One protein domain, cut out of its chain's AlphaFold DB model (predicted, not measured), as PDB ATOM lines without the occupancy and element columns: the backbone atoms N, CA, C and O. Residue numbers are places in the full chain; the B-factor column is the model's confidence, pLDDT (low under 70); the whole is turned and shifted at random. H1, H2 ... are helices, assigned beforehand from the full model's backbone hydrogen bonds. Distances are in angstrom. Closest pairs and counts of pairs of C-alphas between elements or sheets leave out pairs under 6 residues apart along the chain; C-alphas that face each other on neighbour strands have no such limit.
ATOM      1  N   GLU A  21     131.457 168.636 134.510       53.47
ATOM      2  CA  GLU A  21     132.712 169.406 134.496       53.47
ATOM      3  C   GLU A  21     133.152 169.884 135.890       53.47
ATOM      4  O   GLU A  21     134.330 170.117 136.127       53.47
ATOM      5  N   PHE A  22     132.232 169.974 136.854       50.06
ATOM      6  CA  PHE A  22     132.562 170.325 138.241       50.06
ATOM      7  C   PHE A  22     133.099 169.132 139.042       50.06
ATOM      8  O   PHE A  22     133.840 169.302 140.011       50.06
ATOM      9  N   LEU A  23     132.731 167.913 138.634       52.16
ATOM     10  CA  LEU A  23     133.169 166.677 139.283       52.16
ATOM     11  C   LEU A  23     134.665 166.417 139.074       52.16
ATOM     12  O   LEU A  23     135.331 165.973 140.004       52.16
ATOM     13  N   THR A  24     135.214 166.768 137.908       58.56
ATOM     14  CA  THR A  24     136.655 166.634 137.639       58.56
ATOM     15  C   THR A  24     137.489 167.589 138.493       58.56
ATOM     16  O   THR A  24     138.578 167.226 138.929       58.56
ATOM     17  N   TYR A  25     136.966 168.780 138.797       57.44
ATOM     18  CA  TYR A  25     137.646 169.759 139.644       57.44
ATOM     19  C   TYR A  25     137.690 169.329 141.119       57.44
ATOM     20  O   TYR A  25     138.711 169.477 141.788       57.44
ATOM     21  N   LEU A  26     136.596 168.753 141.627       61.12
ATOM     22  CA  LEU A  26     136.530 168.198 142.984       61.12
ATOM     23  C   LEU A  26     137.452 166.986 143.164       61.12
ATOM     24  O   LEU A  26     138.124 166.891 144.192       61.12
ATOM     25  N   ASP A  27     137.539 166.107 142.164       66.69
ATOM     26  CA  ASP A  27     138.494 164.995 142.182       66.69
ATOM     27  C   ASP A  27     139.942 165.493 142.131       66.69
ATOM     28  O   ASP A  27     140.775 165.027 142.908       66.69
ATOM     29  N   LEU A  28     140.244 166.505 141.308       64.06
ATOM     30  CA  LEU A  28     141.576 167.111 141.266       64.06
ATOM     31  C   LEU A  28     141.950 167.759 142.608       64.06
ATOM     32  O   LEU A  28     143.087 167.636 143.054       64.06
ATOM     33  N   LYS A  29     140.989 168.394 143.289       66.00
ATOM     34  CA  LYS A  29     141.187 168.997 144.613       66.00
ATOM     35  C   LYS A  29     141.547 167.951 145.667       66.00
ATOM     36  O   LYS A  29     142.477 168.172 146.436       66.00
ATOM     37  N   ASN A  30     140.848 166.817 145.687       65.50
ATOM     38  CA  ASN A  30     141.162 165.728 146.614       65.50
ATOM     39  C   ASN A  30     142.547 165.141 146.315       65.50
ATOM     40  O   ASN A  30     143.347 164.975 147.227       65.50
ATOM     41  N   VAL A  31     142.882 164.957 145.035       70.00
ATOM     42  CA  VAL A  31     144.210 164.487 144.614       70.00
ATOM     43  C   VAL A  31     145.315 165.473 145.011       70.00
ATOM     44  O   VAL A  31     146.365 165.045 145.479       70.00
ATOM     45  N   ILE A  32     145.114 166.783 144.856       67.00
ATOM     46  CA  ILE A  32     146.115 167.793 145.226       67.00
ATOM     47  C   ILE A  32     146.282 167.858 146.744       67.00
ATOM     48  O   ILE A  32     147.412 167.861 147.222       67.00
ATOM     49  N   ILE A  33     145.189 167.863 147.510       67.94
ATOM     50  CA  ILE A  33     145.259 167.898 148.976       67.94
ATOM     51  C   ILE A  33     145.958 166.641 149.501       67.94
ATOM     52  O   ILE A  33     146.894 166.765 150.288       67.94
ATOM     53  N   ASP A  34     145.580 165.460 149.014       66.19
ATOM     54  CA  ASP A  34     146.164 164.195 149.461       66.19
ATOM     55  C   ASP A  34     147.658 164.098 149.108       66.19
ATOM     56  O   ASP A  34     148.454 163.645 149.929       66.19
ATOM     57  N   ASN A  35     148.071 164.583 147.930       61.34
ATOM     58  CA  ASN A  35     149.481 164.576 147.528       61.34
ATOM     59  C   ASN A  35     150.319 165.645 148.244       61.34
ATOM     60  O   ASN A  35     151.470 165.386 148.588       61.34
ATOM     61  N   VAL A  36     149.776 166.839 148.486       62.47
ATOM     62  CA  VAL A  36     150.515 167.926 149.146       62.47
ATOM     63  C   VAL A  36     150.651 167.670 150.648       62.47
ATOM     64  O   VAL A  36     151.716 167.926 151.214       62.47
ATOM     65  N   LEU A  37     149.636 167.078 151.285       61.84
ATOM     66  CA  LEU A  37     149.704 166.643 152.683       61.84
ATOM     67  C   LEU A  37     150.788 165.569 152.896       61.84
ATOM     68  O   LEU A  37     151.416 165.520 153.952       61.84
ATOM     69  N   LEU A  38     151.055 164.753 151.871       60.97
ATOM     70  CA  LEU A  38     152.071 163.697 151.881       60.97
ATOM     71  C   LEU A  38     153.515 164.217 151.783       60.97
ATOM     72  O   LEU A  38     154.436 163.525 152.210       60.97
ATOM     73  N   ILE A  39     153.729 165.425 151.249       59.78
ATOM     74  CA  ILE A  39     155.071 166.004 151.043       59.78
ATOM     75  C   ILE A  39     155.550 166.795 152.276       59.78
ATOM     76  O   ILE A  39     156.753 166.946 152.482       59.78
ATOM     77  N   TYR A  40     154.635 167.273 153.126       56.19
ATOM     78  CA  TYR A  40     154.949 168.222 154.206       56.19
ATOM     79  C   TYR A  40     155.183 167.621 155.604       56.19
ATOM     80  O   TYR A  40     155.423 168.374 156.545       56.19
ATOM     81  N   ALA A  41     155.171 166.296 155.778       52.47
ATOM     82  CA  ALA A  41     155.421 165.676 157.085       52.47
ATOM     83  C   ALA A  41     156.845 165.096 157.166       52.47
ATOM     84  O   ALA A  41     157.117 164.058 156.559       52.47
ATOM     85  N   PRO A  42     157.758 165.745 157.923       53.44
ATOM     86  CA  PRO A  42     158.231 165.041 159.121       53.44
ATOM     87  C   PRO A  42     158.597 165.908 160.346       53.44
ATOM     88  O   PRO A  42     159.194 165.366 161.268       53.44
ATOM     89  N   ASN A  43     158.282 167.208 160.403       55.78
ATOM     90  CA  ASN A  43     158.711 168.068 161.524       55.78
ATOM     91  C   ASN A  43     157.521 168.692 162.262       55.78
ATOM     92  O   ASN A  43     156.538 169.044 161.619       55.78
ATOM     93  N   ASP A  44     157.640 168.854 163.584       65.94
ATOM     94  CA  ASP A  44     156.592 169.215 164.563       65.94
ATOM     95  C   ASP A  44     155.783 170.510 164.288       65.94
ATOM     96  O   ASP A  44     154.806 170.789 164.981       65.94
ATOM     97  N   ASP A  45     156.096 171.255 163.226       70.94
ATOM     98  CA  ASP A  45     155.356 172.435 162.750       70.94
ATOM     99  C   ASP A  45     154.211 172.090 161.773       70.94
ATOM    100  O   ASP A  45     153.738 172.933 161.003       70.94
ATOM    101  N   ILE A  46     153.733 170.841 161.798       74.56
ATOM    102  CA  ILE A  46     152.664 170.329 160.921       74.56
ATOM    103  C   ILE A  46     151.417 171.225 160.972       74.56
ATOM    104  O   ILE A  46     150.768 171.444 159.950       74.56
ATOM    105  N   LEU A  47     151.089 171.780 162.142       74.94
ATOM    106  CA  LEU A  47     149.892 172.602 162.313       74.94
ATOM    107  C   LEU A  47     149.983 173.946 161.563       74.94
ATOM    108  O   LEU A  47     149.008 174.339 160.923       74.94
ATOM    109  N   ASP A  48     151.146 174.615 161.585       78.00
ATOM    110  CA  ASP A  48     151.370 175.870 160.841       78.00
ATOM    111  C   ASP A  48     151.369 175.608 159.330       78.00
ATOM    112  O   ASP A  48     150.746 176.341 158.559       78.00
ATOM    113  N   GLY A  49     151.994 174.505 158.906       79.75
ATOM    114  CA  GLY A  49     151.996 174.073 157.508       79.75
ATOM    115  C   GLY A  49     150.589 173.799 156.977       79.75
ATOM    116  O   GLY A  49     150.210 174.322 155.928       79.75
ATOM    117  N   ILE A  50     149.782 173.048 157.731       79.62
ATOM    118  CA  ILE A  50     148.387 172.753 157.381       79.62
ATOM    119  C   ILE A  50     147.562 174.042 157.313       79.62
ATOM    120  O   ILE A  50     146.816 174.243 156.355       79.62
ATOM    121  N   GLN A  51     147.712 174.945 158.283       80.31
ATOM    122  CA  GLN A  51     146.953 176.195 158.315       80.31
ATOM    123  C   GLN A  51     147.285 177.108 157.124       80.31
ATOM    124  O   GLN A  51     146.381 177.693 156.522       80.31
ATOM    125  N   ARG A  52     148.559 177.176 156.719       79.88
ATOM    126  CA  ARG A  52     148.975 177.873 155.490       79.88
ATOM    127  C   ARG A  52     148.433 177.205 154.231       79.88
ATOM    128  O   ARG A  52     148.069 177.908 153.292       79.88
ATOM    129  N   LEU A  53     148.353 175.875 154.213       82.00
ATOM    130  CA  LEU A  53     147.806 175.135 153.081       82.00
ATOM    131  C   LEU A  53     146.320 175.434 152.877       82.00
ATOM    132  O   LEU A  53     145.910 175.744 151.764       82.00
ATOM    133  N   TYR A  54     145.532 175.408 153.956       83.50
ATOM    134  CA  TYR A  54     144.118 175.782 153.907       83.50
ATOM    135  C   TYR A  54     143.934 177.209 153.391       83.50
ATOM    136  O   TYR A  54     143.097 177.439 152.524       83.50
ATOM    137  N   PHE A  55     144.772 178.146 153.844       83.75
ATOM    138  CA  PHE A  55     144.721 179.528 153.375       83.75
ATOM    139  C   PHE A  55     145.003 179.660 151.870       83.75
ATOM    140  O   PHE A  55     144.315 180.405 151.174       83.75
ATOM    141  N   LEU A  56     145.991 178.926 151.348       82.25
ATOM    142  CA  LEU A  56     146.312 178.931 149.918       82.25
ATOM    143  C   LEU A  56     145.196 178.302 149.076       82.25
ATOM    144  O   LEU A  56     144.821 178.863 148.048       82.25
ATOM    145  N   VAL A  57     144.628 177.187 149.541       85.56
ATOM    146  CA  VAL A  57     143.509 176.514 148.868       85.56
ATOM    147  C   VAL A  57     142.271 177.414 148.833       85.56
ATOM    148  O   VAL A  57     141.617 177.518 147.796       85.56
ATOM    149  N   ASP A  58     141.959 178.111 149.927       84.69
ATOM    150  CA  ASP A  58     140.833 179.048 149.976       84.69
ATOM    151  C   ASP A  58     141.040 180.242 149.032       84.69
ATOM    152  O   ASP A  58     140.100 180.671 148.355       84.69
ATOM    153  N   LEU A  59     142.276 180.745 148.923       85.56
ATOM    154  CA  LEU A  59     142.623 181.828 148.002       85.56
ATOM    155  C   LEU A  59     142.454 181.407 146.534       85.56
ATOM    156  O   LEU A  59     141.874 182.154 145.746       85.56
ATOM    157  N   GLU A  60     142.920 180.209 146.171       86.50
ATOM    158  CA  GLU A  60     142.768 179.671 144.816       86.50
ATOM    159  C   GLU A  60     141.299 179.462 144.448       86.50
ATOM    160  O   GLU A  60     140.877 179.849 143.360       86.50
ATOM    161  N   ILE A  61     140.490 178.911 145.356       84.56
ATOM    162  CA  ILE A  61     139.054 178.701 145.115       84.56
ATOM    163  C   ILE A  61     138.338 180.035 144.916       84.56
ATOM    164  O   ILE A  61     137.484 180.157 144.031       84.56
ATOM    165  N   MET A  62     138.681 181.041 145.719       86.62
ATOM    166  CA  MET A  62     138.098 182.374 145.602       86.62
ATOM    167  C   MET A  62     138.485 183.025 144.267       86.62
ATOM    168  O   MET A  62     137.616 183.557 143.574       86.62
ATOM    169  N   LEU A  63     139.747 182.888 143.848       86.75
ATOM    170  CA  LEU A  63     140.229 183.377 142.555       86.75
ATOM    171  C   LEU A  63     139.544 182.670 141.374       86.75
ATOM    172  O   LEU A  63     139.091 183.336 140.447       86.75
ATOM    173  N   PHE A  64     139.399 181.346 141.420       83.31
ATOM    174  CA  PHE A  64     138.692 180.587 140.385       83.31
ATOM    175  C   PHE A  64     137.221 180.983 140.283       83.31
ATOM    176  O   PHE A  64     136.705 181.197 139.188       83.31
ATOM    177  N   THR A  65     136.549 181.136 141.425       84.44
ATOM    178  CA  THR A  65     135.149 181.581 141.472       84.44
ATOM    179  C   THR A  65     135.001 182.981 140.875       84.44
ATOM    180  O   THR A  65     134.046 183.248 140.148       84.44
ATOM    181  N   TYR A  66     135.964 183.866 141.139       83.94
ATOM    182  CA  TYR A  66     136.001 185.210 140.575       83.94
ATOM    183  C   TYR A  66     136.174 185.204 139.049       83.94
ATOM    184  O   TYR A  66     135.433 185.899 138.357       83.94
ATOM    185  N   ILE A  67     137.098 184.395 138.521       85.94
ATOM    186  CA  ILE A  67     137.331 184.269 137.072       85.94
ATOM    187  C   ILE A  67     136.077 183.725 136.375       85.94
ATOM    188  O   ILE A  67     135.592 184.327 135.422       85.94
ATOM    189  N   LEU A  68     135.473 182.663 136.917       83.56
ATOM    190  CA  LEU A  68     134.236 182.098 136.373       83.56
ATOM    191  C   LEU A  68     133.068 183.094 136.400       83.56
ATOM    192  O   LEU A  68     132.241 183.102 135.490       83.56
ATOM    193  N   ALA A  69     132.972 183.935 137.430       79.88
ATOM    194  CA  ALA A  69     131.950 184.977 137.491       79.88
ATOM    195  C   ALA A  69     132.188 186.080 136.445       79.88
ATOM    196  O   ALA A  69     131.233 186.557 135.830       79.88
ATOM    197  N   ALA A  70     133.450 186.459 136.216       81.12
ATOM    198  CA  ALA A  70     133.822 187.449 135.210       81.12
ATOM    199  C   ALA A  70     133.490 186.972 133.785       81.12
ATOM    200  O   ALA A  70     132.894 187.726 133.015       81.12
ATOM    201  N   ASP A  71     133.792 185.712 133.469       84.81
ATOM    202  CA  ASP A  71     133.581 185.142 132.131       84.81
ATOM    203  C   ASP A  71     132.096 184.946 131.791       84.81
ATOM    204  O   ASP A  71     131.691 185.074 130.636       84.81
ATOM    205  N   ASN A  72     131.250 184.704 132.795       84.06
ATOM    206  CA  ASN A  72     129.809 184.529 132.601       84.06
ATOM    207  C   ASN A  72     129.032 185.853 132.468       84.06
ATOM    208  O   ASN A  72     127.804 185.843 132.366       84.06
ATOM    209  N   GLY A  73     129.710 187.008 132.496       84.38
ATOM    210  CA  GLY A  73     129.077 188.333 132.416       84.38
ATOM    211  C   GLY A  73     128.240 188.705 133.648       84.38
ATOM    212  O   GLY A  73     127.711 189.814 133.741       84.38
TER     213      GLY A  73
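What this domain is: This is residues 21 to 73 of the 194 residues of an uncharacterized protein of Araneus ventricosus (UniProt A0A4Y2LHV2). A long helix, H2, has a shorter one, H1, folded back beside it as a narrow, loose V, closed by a loop at one end and open at the other, where residues 21 to 28 and 62 to 73 stand free. The printed part has 53 residues with two named helices, H1 then H2, and no named strand; its class is all helix. It is loose, with a radius of gyration of the C-alphas of 13.9 A, and spans 46 by 19 by 10 A, a rod.

Where its parts are: H2, residues 46 to 71, is 37.6 A long and ends at C-alpha 71 (133.581, 185.142, 132.131). H1, residues 21 to 39, is 28.0 A long and begins at C-alpha 21 (132.712, 169.406, 134.496).

How they stand to each other: H2 and H1 are close but not clearly touching; their closest C-alphas, of Ile 50 and Leu 37, are 7.8 A apart. They run opposite ways at a shallow tilt of 22 degrees. In H2 every O i to N i+4 pair is within hydrogen-bond range; in H1, 14 of 15.

The domain as a whole: The C-alphas farthest apart, of Asp 44 and Gly 73, are 46.4 A apart. The link from H1 to H2 is short, with 6 residues, and the printed part has no cut. The mean pLDDT of the printed part is 72.5; residues 21 to 30 and 32 to 44 are under 70.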